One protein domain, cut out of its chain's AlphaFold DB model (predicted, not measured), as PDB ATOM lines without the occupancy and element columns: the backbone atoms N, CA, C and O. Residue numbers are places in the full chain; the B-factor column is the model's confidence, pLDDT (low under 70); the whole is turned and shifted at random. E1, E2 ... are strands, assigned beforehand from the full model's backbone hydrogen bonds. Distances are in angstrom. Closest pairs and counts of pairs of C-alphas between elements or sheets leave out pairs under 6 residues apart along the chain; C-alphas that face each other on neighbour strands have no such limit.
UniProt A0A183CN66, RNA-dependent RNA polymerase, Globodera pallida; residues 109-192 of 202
ATOM      1  N   GLY A 109      -2.587  -3.159 -29.635       93.62
ATOM      2  CA  GLY A 109      -1.191  -3.391 -29.286       93.62
ATOM      3  C   GLY A 109      -0.696  -4.691 -29.908       93.62
ATOM      4  O   GLY A 109      -1.340  -5.725 -29.728       93.62
ATOM      5  N   VAL A 110       0.430  -4.641 -30.610       95.00
ATOM      6  CA  VAL A 110       1.120  -5.815 -31.164       95.00
ATOM      7  C   VAL A 110       2.577  -5.819 -30.714       95.00
ATOM      8  O   VAL A 110       3.098  -4.793 -30.281       95.00
ATOM      9  N   ILE A 111       3.228  -6.974 -30.784       94.75
ATOM     10  CA  ILE A 111       4.626  -7.132 -30.385       94.75
ATOM     11  C   ILE A 111       5.515  -7.065 -31.625       94.75
ATOM     12  O   ILE A 111       5.162  -7.592 -32.676       94.75
ATOM     13  N   ASP A 112       6.668  -6.420 -31.495       94.81
ATOM     14  CA  ASP A 112       7.727  -6.443 -32.493       94.81
ATOM     15  C   ASP A 112       8.408  -7.816 -32.518       94.81
ATOM     16  O   ASP A 112       9.232  -8.140 -31.664       94.81
ATOM     17  N   GLU A 113       8.086  -8.627 -33.519       91.69
ATOM     18  CA  GLU A 113       8.698  -9.945 -33.709       91.69
ATOM     19  C   GLU A 113      10.160  -9.858 -34.183       91.69
ATOM     20  O   GLU A 113      10.920 -10.812 -34.002       91.69
ATOM     21  N   THR A 114      10.579  -8.713 -34.735       90.56
ATOM     22  CA  THR A 114      11.936  -8.499 -35.264       90.56
ATOM     23  C   THR A 114      12.958  -8.167 -34.176       90.56
ATOM     24  O   THR A 114      14.148  -8.418 -34.359       90.56
ATOM     25  N   GLY A 115      12.506  -7.642 -33.031       91.50
ATOM     26  CA  GLY A 115      13.367  -7.240 -31.916       91.50
ATOM     27  C   GLY A 115      14.188  -5.972 -32.178       91.50
ATOM     28  O   GLY A 115      15.211  -5.776 -31.524       91.50
ATOM     29  N   ILE A 116      13.767  -5.134 -33.129       94.25
ATOM     30  CA  ILE A 116      14.439  -3.878 -33.490       94.25
ATOM     31  C   ILE A 116      14.115  -2.774 -32.478       94.25
ATOM     32  O   ILE A 116      14.981  -1.957 -32.161       94.25
ATOM     33  N   LEU A 117      12.878  -2.731 -31.973       95.81
ATOM     34  CA  LEU A 117      12.465  -1.719 -31.001       95.81
ATOM     35  C   LEU A 117      13.161  -1.930 -29.652       95.81
ATOM     36  O   LEU A 117      13.143  -3.025 -29.084       95.81
ATOM     37  N   GLN A 118      13.725  -0.851 -29.108       94.00
ATOM     38  CA  GLN A 118      14.347  -0.847 -27.786       94.00
ATOM     39  C   GLN A 118      13.316  -0.614 -26.671       94.00
ATOM     40  O   GLN A 118      12.193  -0.162 -26.900       94.00
ATOM     41  N   ASN A 119      13.719  -0.878 -25.425       91.12
ATOM     42  CA  ASN A 119      12.909  -0.549 -24.253       91.12
ATOM     43  C   ASN A 119      12.563   0.949 -24.240       91.12
ATOM     44  O   ASN A 119      13.433   1.796 -24.415       91.12
ATOM     45  N   GLY A 120      11.289   1.270 -24.007       91.31
ATOM     46  CA  GLY A 120      10.799   2.653 -24.013       91.31
ATOM     47  C   GLY A 120      10.431   3.191 -25.400       91.31
ATOM     48  O   GLY A 120       9.812   4.250 -25.479       91.31
ATOM     49  N   GLN A 121      10.742   2.463 -26.476       95.94
ATOM     50  CA  GLN A 121      10.350   2.825 -27.837       95.94
ATOM     51  C   GLN A 121       9.068   2.115 -28.265       95.94
ATOM     52  O   GLN A 121       8.756   1.027 -27.788       95.94
ATOM     53  N   VAL A 122       8.340   2.717 -29.199       97.25
ATOM     54  CA  VAL A 122       7.209   2.105 -29.906       97.25
ATOM     55  C   VAL A 122       7.244   2.496 -31.376       97.25
ATOM     56  O   VAL A 122       7.794   3.533 -31.739       97.25
ATOM     57  N   PHE A 123       6.603   1.701 -32.226       97.88
ATOM     58  CA  PHE A 123       6.321   2.098 -33.604       97.88
ATOM     59  C   PHE A 123       4.814   2.230 -33.804       97.88
ATOM     60  O   PHE A 123       4.034   1.384 -33.364       97.88
ATOM     61  N   ALA A 124       4.392   3.294 -34.482       96.56
ATOM     62  CA  ALA A 124       3.010   3.452 -34.903       96.56
ATOM     63  C   ALA A 124       2.946   4.151 -36.257       96.56
ATOM     64  O   ALA A 124       3.411   5.279 -36.430       96.56
ATOM     65  N   GLN A 125       2.274   3.505 -37.197       94.94
ATOM     66  CA  GLN A 125       1.870   4.099 -38.458       94.94
ATOM     67  C   GLN A 125       0.362   3.971 -38.574       94.94
ATOM     68  O   GLN A 125      -0.208   2.917 -38.303       94.94
ATOM     69  N   TYR A 126      -0.300   5.045 -38.985       91.06
ATOM     70  CA  TYR A 126      -1.751   5.061 -39.037       91.06
ATOM     71  C   TYR A 126      -2.289   5.768 -40.262       91.06
ATOM     72  O   TYR A 126      -1.675   6.671 -40.839       91.06
ATOM     73  N   THR A 127      -3.487   5.350 -40.633       89.38
ATOM     74  CA  THR A 127      -4.263   5.975 -41.689       89.38
ATOM     75  C   THR A 127      -4.785   7.325 -41.194       89.38
ATOM     76  O   THR A 127      -5.402   7.395 -40.129       89.38
ATOM     77  N   VAL A 128      -4.518   8.416 -41.920       82.19
ATOM     78  CA  VAL A 128      -4.945   9.777 -41.533       82.19
ATOM     79  C   VAL A 128      -6.468   9.901 -41.583       82.19
ATOM     80  O   VAL A 128      -7.063  10.491 -40.683       82.19
ATOM     81  N   ASP A 129      -7.090   9.266 -42.571       69.56
ATOM     82  CA  ASP A 129      -8.540   9.210 -42.722       69.56
ATOM     83  C   ASP A 129      -9.116   8.181 -41.736       69.56
ATOM     84  O   ASP A 129      -9.231   6.993 -42.034       69.56
ATOM     85  N   ILE A 130      -9.440   8.635 -40.522       59.91
ATOM     86  CA  ILE A 130     -10.130   7.820 -39.499       59.91
ATOM     87  C   ILE A 130     -11.509   7.398 -40.004       59.91
ATOM     88  O   ILE A 130     -11.989   6.304 -39.701       59.91
ATOM     89  N   ASP A 131     -12.094   8.230 -40.862       50.53
ATOM     90  CA  ASP A 131     -13.269   7.907 -41.645       50.53
ATOM     91  C   ASP A 131     -12.891   7.006 -42.820       50.53
ATOM     92  O   ASP A 131     -12.975   7.378 -43.990       50.53
ATOM     93  N   GLY A 132     -12.627   5.733 -42.534       43.38
ATOM     94  CA  GLY A 132     -12.744   4.661 -43.529       43.38
ATOM     95  C   GLY A 132     -14.166   4.506 -44.116       43.38
ATOM     96  O   GLY A 132     -14.489   3.441 -44.654       43.38
ATOM     97  N   ALA A 133     -15.031   5.519 -43.987       39.25
ATOM     98  CA  ALA A 133     -16.450   5.480 -44.281       39.25
ATOM     99  C   ALA A 133     -17.055   6.840 -44.676       39.25
ATOM    100  O   ALA A 133     -18.154   7.112 -44.202       39.25
ATOM    101  N   MET A 134     -16.418   7.646 -45.540       36.62
ATOM    102  CA  MET A 134     -17.129   8.636 -46.377       36.62
ATOM    103  C   MET A 134     -16.422   8.855 -47.724       36.62
ATOM    104  O   MET A 134     -15.456   9.600 -47.833       36.62
ATOM    105  N   THR A 135     -16.933   8.207 -48.770       33.84
ATOM    106  CA  THR A 135     -16.975   8.816 -50.106       33.84
ATOM    107  C   THR A 135     -18.301   9.560 -50.244       33.84
ATOM    108  O   THR A 135     -19.243   9.269 -49.514       33.84
ATOM    109  N   GLU A 136     -18.366  10.486 -51.193       40.28
ATOM    110  CA  GLU A 136     -19.484  11.383 -51.542       40.28
ATOM    111  C   GLU A 136     -20.841  10.690 -51.807       40.28
ATOM    112  O   GLU A 136     -21.871  11.345 -51.934       40.28
ATOM    113  N   HIS A 137     -20.860   9.356 -51.830       32.59
ATOM    114  CA  HIS A 137     -22.053   8.521 -51.863       32.59
ATOM    115  C   HIS A 137     -21.967   7.492 -50.732       32.59
ATOM    116  O   HIS A 137     -20.946   6.799 -50.600       32.59
ATOM    117  N   GLY A 138     -23.012   7.439 -49.904       33.31
ATOM    118  CA  GLY A 138     -23.167   6.560 -48.755       33.31
ATOM    119  C   GLY A 138     -22.909   5.081 -49.032       33.31
ATOM    120  O   GLY A 138     -22.777   4.642 -50.167       33.31
ATOM    121  N   TRP A 139     -22.806   4.331 -47.930       36.59
ATOM    122  CA  TRP A 139     -22.484   2.903 -47.832       36.59
ATOM    123  C   TRP A 139     -21.363   2.448 -48.775       36.59
ATOM    124  O   TRP A 139     -21.549   2.236 -49.966       36.59
ATOM    125  N   ARG A 140     -20.178   2.207 -48.202       42.34
ATOM    126  CA  ARG A 140     -19.016   1.648 -48.895       42.34
ATOM    127  C   ARG A 140     -19.396   0.397 -49.705       42.34
ATOM    128  O   ARG A 140     -19.325  -0.724 -49.201       42.34
ATOM    129  N   ASN A 141     -19.721   0.584 -50.983       34.09
ATOM    130  CA  ASN A 141     -19.664  -0.461 -51.982       34.09
ATOM    131  C   ASN A 141     -18.197  -0.883 -52.006       34.09
ATOM    132  O   ASN A 141     -17.320  -0.104 -52.375       34.09
ATOM    133  N   ARG A 142     -17.907  -2.119 -51.593       41.88
ATOM    134  CA  ARG A 142     -16.561  -2.729 -51.529       41.88
ATOM    135  C   ARG A 142     -15.799  -2.712 -52.878       41.88
ATOM    136  O   ARG A 142     -14.706  -3.260 -52.963       41.88
ATOM    137  N   LYS A 143     -16.381  -2.114 -53.923       36.44
ATOM    138  CA  LYS A 143     -15.943  -2.084 -55.319       36.44
ATOM    139  C   LYS A 143     -15.435  -0.716 -55.812       36.44
ATOM    140  O   LYS A 143     -14.962  -0.660 -56.943       36.44
ATOM    141  N   SER A 144     -15.483   0.372 -55.033       41.38
ATOM    142  CA  SER A 144     -14.884   1.645 -55.475       41.38
ATOM    143  C   SER A 144     -13.353   1.620 -55.331       41.38
ATOM    144  O   SER A 144     -12.794   1.224 -54.308       41.38
ATOM    145  N   LYS A 145     -12.668   1.980 -56.423       40.47
ATOM    146  CA  LYS A 145     -11.210   1.950 -56.628       40.47
ATOM    147  C   LYS A 145     -10.467   2.556 -55.423       40.47
ATOM    148  O   LYS A 145     -10.612   3.742 -55.138       40.47
ATOM    149  N   LYS A 146      -9.676   1.729 -54.727       48.75
ATOM    150  CA  LYS A 146      -8.882   2.072 -53.535       48.75
ATOM    151  C   LYS A 146      -7.937   3.242 -53.833       48.75
ATOM    152  O   LYS A 146      -6.833   3.023 -54.324       48.75
ATOM    153  N   ARG A 147      -8.317   4.479 -53.509       53.16
ATOM    154  CA  ARG A 147      -7.293   5.494 -53.235       53.16
ATOM    155  C   ARG A 147      -6.552   5.023 -51.981       53.16
ATOM    156  O   ARG A 147      -7.228   4.740 -50.992       53.16
ATOM    157  N   PRO A 148      -5.220   4.841 -52.014       57.41
ATOM    158  CA  PRO A 148      -4.490   4.486 -50.809       57.41
ATOM    159  C   PRO A 148      -4.686   5.625 -49.813       57.41
ATOM    160  O   PRO A 148      -4.295   6.762 -50.076       57.41
ATOM    161  N   SER A 149      -5.362   5.329 -48.706       68.75
ATOM    162  CA  SER A 149      -5.556   6.282 -47.623       68.75
ATOM    163  C   SER A 149      -4.187   6.781 -47.167       68.75
ATOM    164  O   SER A 149      -3.252   5.984 -47.012       68.75
ATOM    165  N   LYS A 150      -4.037   8.100 -47.005       85.19
ATOM    166  CA  LYS A 150      -2.747   8.697 -46.644       85.19
ATOM    167  C   LYS A 150      -2.297   8.108 -45.308       85.19
ATOM    168  O   LYS A 150      -3.026   8.190 -44.322       85.19
ATOM    169  N   LYS A 151      -1.104   7.512 -45.272       89.88
ATOM    170  CA  LYS A 151      -0.508   6.979 -44.043       89.88
ATOM    171  C   LYS A 151       0.419   8.020 -43.427       89.88
ATOM    172  O   LYS A 151       1.094   8.751 -44.152       89.88
ATOM    173  N   ARG A 152       0.460   8.077 -42.100       92.56
ATOM    174  CA  ARG A 152       1.377   8.921 -41.330       92.56
ATOM    175  C   ARG A 152       2.114   8.059 -40.314       92.56
ATOM    176  O   ARG A 152       1.481   7.275 -39.611       92.56
ATOM    177  N   ILE A 153       3.432   8.207 -40.266       95.94
ATOM    178  CA  ILE A 153       4.283   7.603 -39.239       95.94
ATOM    179  C   ILE A 153       4.301   8.558 -38.045       95.94
ATOM    180  O   ILE A 153       4.394   9.776 -38.225       95.94
ATOM    181  N   LEU A 154       4.118   8.015 -36.846       96.06
ATOM    182  CA  LEU A 154       4.193   8.760 -35.597       96.06
ATOM    183  C   LEU A 154       5.637   8.779 -35.106       96.06
ATOM    184  O   LEU A 154       6.264   7.730 -35.020       96.06
ATOM    185  N   THR A 155       6.128   9.957 -34.738       97.50
ATOM    186  CA  THR A 155       7.453  10.131 -34.141       97.50
ATOM    187  C   THR A 155       7.368  11.066 -32.942       97.50
ATOM    188  O   THR A 155       6.545  11.988 -32.949       97.50
ATOM    189  N   GLY A 156       8.237  10.875 -31.954       97.38
ATOM    190  CA  GLY A 156       8.310  11.719 -30.765       97.38
ATOM    191  C   GLY A 156       7.586  11.142 -29.542       97.38
ATOM    192  O   GLY A 156       7.069  10.020 -29.589       97.38
ATOM    193  N   PRO A 157       7.478  11.930 -28.457       96.69
ATOM    194  CA  PRO A 157       6.900  11.468 -27.203       96.69
ATOM    195  C   PRO A 157       5.414  11.141 -27.334       96.69
ATOM    196  O   PRO A 157       4.615  11.957 -27.806       96.69
ATOM    197  N   VAL A 158       5.024   9.969 -26.841       95.69
ATOM    198  CA  VAL A 158       3.641   9.492 -26.848       95.69
ATOM    199  C   VAL A 158       3.213   9.019 -25.468       95.69
ATOM    200  O   VAL A 158       3.957   8.363 -24.744       95.69
ATOM    201  N   LEU A 159       1.971   9.342 -25.116       93.81
ATOM    202  CA  LEU A 159       1.322   8.859 -23.905       93.81
ATOM    203  C   LEU A 159       0.450   7.658 -24.268       93.81
ATOM    204  O   LEU A 159      -0.527   7.794 -25.009       93.81
ATOM    205  N   VAL A 160       0.796   6.488 -23.744       93.75
ATOM    206  CA  VAL A 160       0.088   5.235 -24.009       93.75
ATOM    207  C   VAL A 160      -0.675   4.817 -22.767       93.75
ATOM    208  O   VAL A 160      -0.156   4.880 -21.653       93.75
ATOM    209  N   THR A 161      -1.917   4.370 -22.958       92.00
ATOM    210  CA  THR A 161      -2.715   3.815 -21.870       92.00
ATOM    211  C   THR A 161      -3.556   2.619 -22.294       92.00
ATOM    212  O   THR A 161      -4.039   2.552 -23.427       92.00
ATOM    213  N   LYS A 162      -3.754   1.674 -21.369       87.31
ATOM    214  CA  LYS A 162      -4.739   0.597 -21.504       87.31
ATOM    215  C   LYS A 162      -6.114   1.104 -21.066       87.31
ATOM    216  O   LYS A 162      -6.222   1.840 -20.093       87.31
ATOM    217  N   ASN A 163      -7.171   0.697 -21.768       82.31
ATOM    218  CA  ASN A 163      -8.555   0.935 -21.353       82.31
ATOM    219  C   ASN A 163      -9.180  -0.402 -20.902       82.31
ATOM    220  O   ASN A 163      -9.238  -1.321 -21.723       82.31
ATOM    221  N   PRO A 164      -9.657  -0.540 -19.651       82.88
ATOM    222  CA  PRO A 164      -9.685   0.479 -18.597       82.88
ATOM    223  C   PRO A 164      -8.300   0.756 -17.991       82.88
ATOM    224  O   PRO A 164      -7.496  -0.160 -17.848       82.88
ATOM    225  N   SER A 165      -8.058   2.018 -17.621       85.06
ATOM    226  CA  SER A 165      -6.887   2.460 -16.853       85.06
ATOM    227  C   SER A 165      -7.270   2.449 -15.376       85.06
ATOM    228  O   SER A 165      -8.244   3.108 -15.001       85.06
ATOM    229  N   ILE A 166      -6.561   1.679 -14.558       82.69
ATOM    230  CA  ILE A 166      -6.910   1.436 -13.152       82.69
ATOM    231  C   ILE A 166      -5.817   1.981 -12.235       82.69
ATOM    232  O   ILE A 166      -6.125   2.622 -11.233       82.69
ATOM    233  N   VAL A 167      -4.550   1.754 -12.584       83.81
ATOM    234  CA  VAL A 167      -3.395   2.161 -11.773       83.81
ATOM    235  C   VAL A 167      -2.478   3.098 -12.550       83.81
ATOM    236  O   VAL A 167      -2.477   3.097 -13.778       83.81
ATOM    237  N   GLY A 168      -1.641   3.865 -11.843       79.81
ATOM    238  CA  GLY A 168      -0.673   4.771 -12.477       79.81
ATOM    239  C   GLY A 168       0.193   4.083 -13.539       79.81
ATOM    240  O   GLY A 168       0.416   4.643 -14.602       79.81
ATOM    241  N   GLY A 169       0.587   2.825 -13.303       83.62
ATOM    242  CA  GLY A 169       1.395   2.038 -14.242       83.62
ATOM    243  C   GLY A 169       0.706   1.649 -15.561       83.62
ATOM    244  O   GLY A 169       1.397   1.187 -16.475       83.62
ATOM    245  N   ASP A 170      -0.615   1.844 -15.679       86.81
ATOM    246  CA  ASP A 170      -1.377   1.670 -16.927       86.81
ATOM    247  C   ASP A 170      -1.211   2.852 -17.888       86.81
ATOM    248  O   ASP A 170      -1.743   2.819 -19.000       86.81
ATOM    249  N   VAL A 171      -0.524   3.913 -17.458       88.75
ATOM    250  CA  VAL A 171      -0.223   5.110 -18.237       88.75
ATOM    251  C   VAL A 171       1.290   5.245 -18.324       88.75
ATOM    252  O   VAL A 171       1.970   5.263 -17.302       88.75
ATOM    253  N   ARG A 172       1.830   5.322 -19.541       89.75
ATOM    254  CA  ARG A 172       3.279   5.400 -19.757       89.75
ATOM    255  C   ARG A 172       3.629   6.413 -20.830       89.75
ATOM    256  O   ARG A 172       2.939   6.498 -21.848       89.75
ATOM    257  N   MET A 173       4.718   7.136 -20.601       92.25
ATOM    258  CA  MET A 173       5.400   7.896 -21.639       92.25
ATOM    259  C   MET A 173       6.355   6.960 -22.378       92.25
ATOM    260  O   MET A 173       7.124   6.237 -21.750       92.25
ATOM    261  N   LEU A 174       6.269   6.947 -23.703       95.38
ATOM    262  CA  LEU A 174       7.136   6.179 -24.594       95.38
ATOM    263  C   LEU A 174       7.583   7.086 -25.742       95.38
ATOM    264  O   LEU A 174       6.990   8.142 -25.969       95.38
ATOM    265  N   GLU A 175       8.602   6.666 -26.479       97.50
ATOM    266  CA  GLU A 175       9.085   7.374 -27.660       97.50
ATOM    267  C   GLU A 175       8.638   6.641 -28.925       97.50
ATOM    268  O   GLU A 175       8.998   5.483 -29.146       97.50
ATOM    269  N   ALA A 176       7.848   7.301 -29.769       97.75
ATOM    270  CA  ALA A 176       7.520   6.773 -31.083       97.75
ATOM    271  C   ALA A 176       8.700   6.996 -32.035       97.75
ATOM    272  O   ALA A 176       9.156   8.128 -32.216       97.75
ATOM    273  N   VAL A 177       9.183   5.923 -32.657       97.88
ATOM    274  CA  VAL A 177      10.336   5.947 -33.565       97.88
ATOM    275  C   VAL A 177       9.958   5.402 -34.933       97.88
ATOM    276  O   VAL A 177       9.112   4.517 -35.053       97.88
ATOM    277  N   ASP A 178      10.592   5.936 -35.977       97.94
ATOM    278  CA  ASP A 178      10.423   5.435 -37.337       97.94
ATOM    279  C   ASP A 178      11.350   4.235 -37.585       97.94
ATOM    280  O   ASP A 178      12.570   4.340 -37.461       97.94
ATOM    281  N   VAL A 179      10.761   3.091 -37.946       96.69
ATOM    282  CA  VAL A 179      11.476   1.850 -38.255       96.69
ATOM    283  C   VAL A 179      10.982   1.312 -39.592       96.69
ATOM    284  O   VAL A 179       9.885   0.760 -39.681       96.69
ATOM    285  N   ALA A 180      11.819   1.410 -40.627       96.44
ATOM    286  CA  ALA A 180      11.481   0.994 -41.992       96.44
ATOM    287  C   ALA A 180      10.993  -0.463 -42.085       96.44
ATOM    288  O   ALA A 180      10.033  -0.758 -42.796       96.44
ATOM    289  N   ALA A 181      11.601  -1.371 -41.313       96.50
ATOM    290  CA  ALA A 181      11.201  -2.778 -41.268       96.50
ATOM    291  C   ALA A 181       9.751  -2.983 -40.781       96.50
ATOM    292  O   ALA A 181       9.115  -3.972 -41.143       96.50
ATOM    293  N   LEU A 182       9.197  -2.034 -40.016       96.94
ATOM    294  CA  LEU A 182       7.858  -2.109 -39.429       96.94
ATOM    295  C   LEU A 182       6.780  -1.376 -40.247       96.94
ATOM    296  O   LEU A 182       5.608  -1.449 -39.892       96.94
ATOM    297  N   HIS A 183       7.108  -0.747 -41.386       96.06
ATOM    298  CA  HIS A 183       6.153   0.020 -42.224       96.06
ATOM    299  C   HIS A 183       4.986  -0.793 -42.808       96.06
ATOM    300  O   HIS A 183       4.028  -0.247 -43.366       96.06
ATOM    301  N   HIS A 184       5.063  -2.119 -42.720       94.19
ATOM    302  CA  HIS A 184       3.971  -3.010 -43.090       94.19
ATOM    303  C   HIS A 184       2.854  -3.044 -42.025       94.19
ATOM    304  O   HIS A 184       1.715  -3.378 -42.358       94.19
ATOM    305  N   LEU A 185       3.147  -2.656 -40.779       95.06
ATOM    306  CA  LEU A 185       2.204  -2.600 -39.662       95.06
ATOM    307  C   LEU A 185       1.477  -1.248 -39.658       95.06
ATOM    308  O   LEU A 185       2.084  -0.198 -39.473       95.06
ATOM    309  N   VAL A 186       0.160  -1.267 -39.878       93.25
ATOM    310  CA  VAL A 186      -0.670  -0.055 -40.008       93.25
ATOM    311  C   VAL A 186      -1.886  -0.140 -39.091       93.25
ATOM    312  O   VAL A 186      -2.504  -1.194 -38.979       93.25
ATOM    313  N   ASP A 187      -2.239   0.989 -38.472       92.62
ATOM    314  CA  ASP A 187      -3.354   1.140 -37.526       92.62
ATOM    315  C   ASP A 187      -3.232   0.232 -36.282       92.62
ATOM    316  O   ASP A 187      -4.218  -0.134 -35.637       92.62
ATOM    317  N   VAL A 188      -1.984  -0.071 -35.912       94.56
ATOM    318  CA  VAL A 188      -1.579  -0.792 -34.701       94.56
ATOM    319  C   VAL A 188      -0.455  -0.035 -33.993       94.56
ATOM    320  O   VAL A 188       0.286   0.727 -34.618       94.56
ATOM    321  N   LEU A 189      -0.333  -0.249 -32.685       96.44
ATOM    322  CA  LEU A 189       0.773   0.237 -31.867       96.44
ATOM    323  C   LEU A 189       1.709  -0.937 -31.574       96.44
ATOM    324  O   LEU A 189       1.298  -1.912 -30.944       96.44
ATOM    325  N   VAL A 190       2.949  -0.853 -32.042       97.12
ATOM    326  CA  VAL A 190       3.944  -1.922 -31.928       97.12
ATOM    327  C   VAL A 190       4.827  -1.665 -30.716       97.12
ATOM    328  O   VAL A 190       5.460  -0.614 -30.608       97.12
ATOM    329  N   PHE A 191       4.862  -2.635 -29.811       95.94
ATOM    330  CA  PHE A 191       5.675  -2.631 -28.601       95.94
ATOM    331  C   PHE A 191       6.929  -3.491 -28.787       95.94
ATOM    332  O   PHE A 191       6.884  -4.473 -29.527       95.94
ATOM    333  N   PRO A 192       8.037  -3.181 -28.097       94.62
ATOM    334  CA  PRO A 192       9.250  -3.980 -28.166       94.62
ATOM    335  C   PRO A 192       8.996  -5.386 -27.618       94.62
ATOM    336  O   PRO A 192       8.225  -5.567 -26.672       94.62
TER     337      PRO A 192
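AT A GLANCE: This is residues 109 to 192 of the 202 residues of the protein "RNA-dependent RNA polymerase" of Globodera pallida (UniProt A0A183CN66). With little regular structure, this is a small, strongly twisted sheet of short strands built round E2, with the E4 and E5 hairpin at one end and a long loop, residues 128 to 150, reaching away at the other. The 84 printed residues include six named strands, E1 to E6 in chain order, in a mixed, branched sheet, all strand by class, with 29 residues in named elements. The whole is loose, radius of gyration of the C-alphas 15.8 A, spans 44 by 32 by 21 A.

HOW THE PARTS SIT: E2, residues 121 to 127, has staggered pairing. Within hydrogen-bond range are N 122 and O 175 of parallel E5, residues 171 to 176, 2.8 A; N 123 and O 190 of antiparallel E6, residues 188 to 191, 3.0 A; and N 126 and O 152 of E3, residues 151 to 153, a hairpin, 2.9 A. Parallel E1, residues 109 to 111, lies on one side of E6 and E2 on the other side, with N 110 and O 189 within hydrogen-bond range at 2.9 A; E4, residues 156 to 161, which forms an antiparallel hairpin with E5, lies on the other side of E5 from E2, with N 158 and O 174 within hydrogen-bond range at 2.8 A.

IN THESE COORDINATES: E1 begins at C-alpha 109 (-1.191, -3.391, -29.286); E6 ends at C-alpha 191 (5.675, -2.631, -28.601). E2 measures 20.4 A.

THE WHOLE: The C-alphas farthest apart, Lys 143 and Gly 168, are 46.0 A apart. The printed part has no cut. Links E2 to E3 and E5 to E6 are long. Residues 129 to 149 have pLDDT under 70.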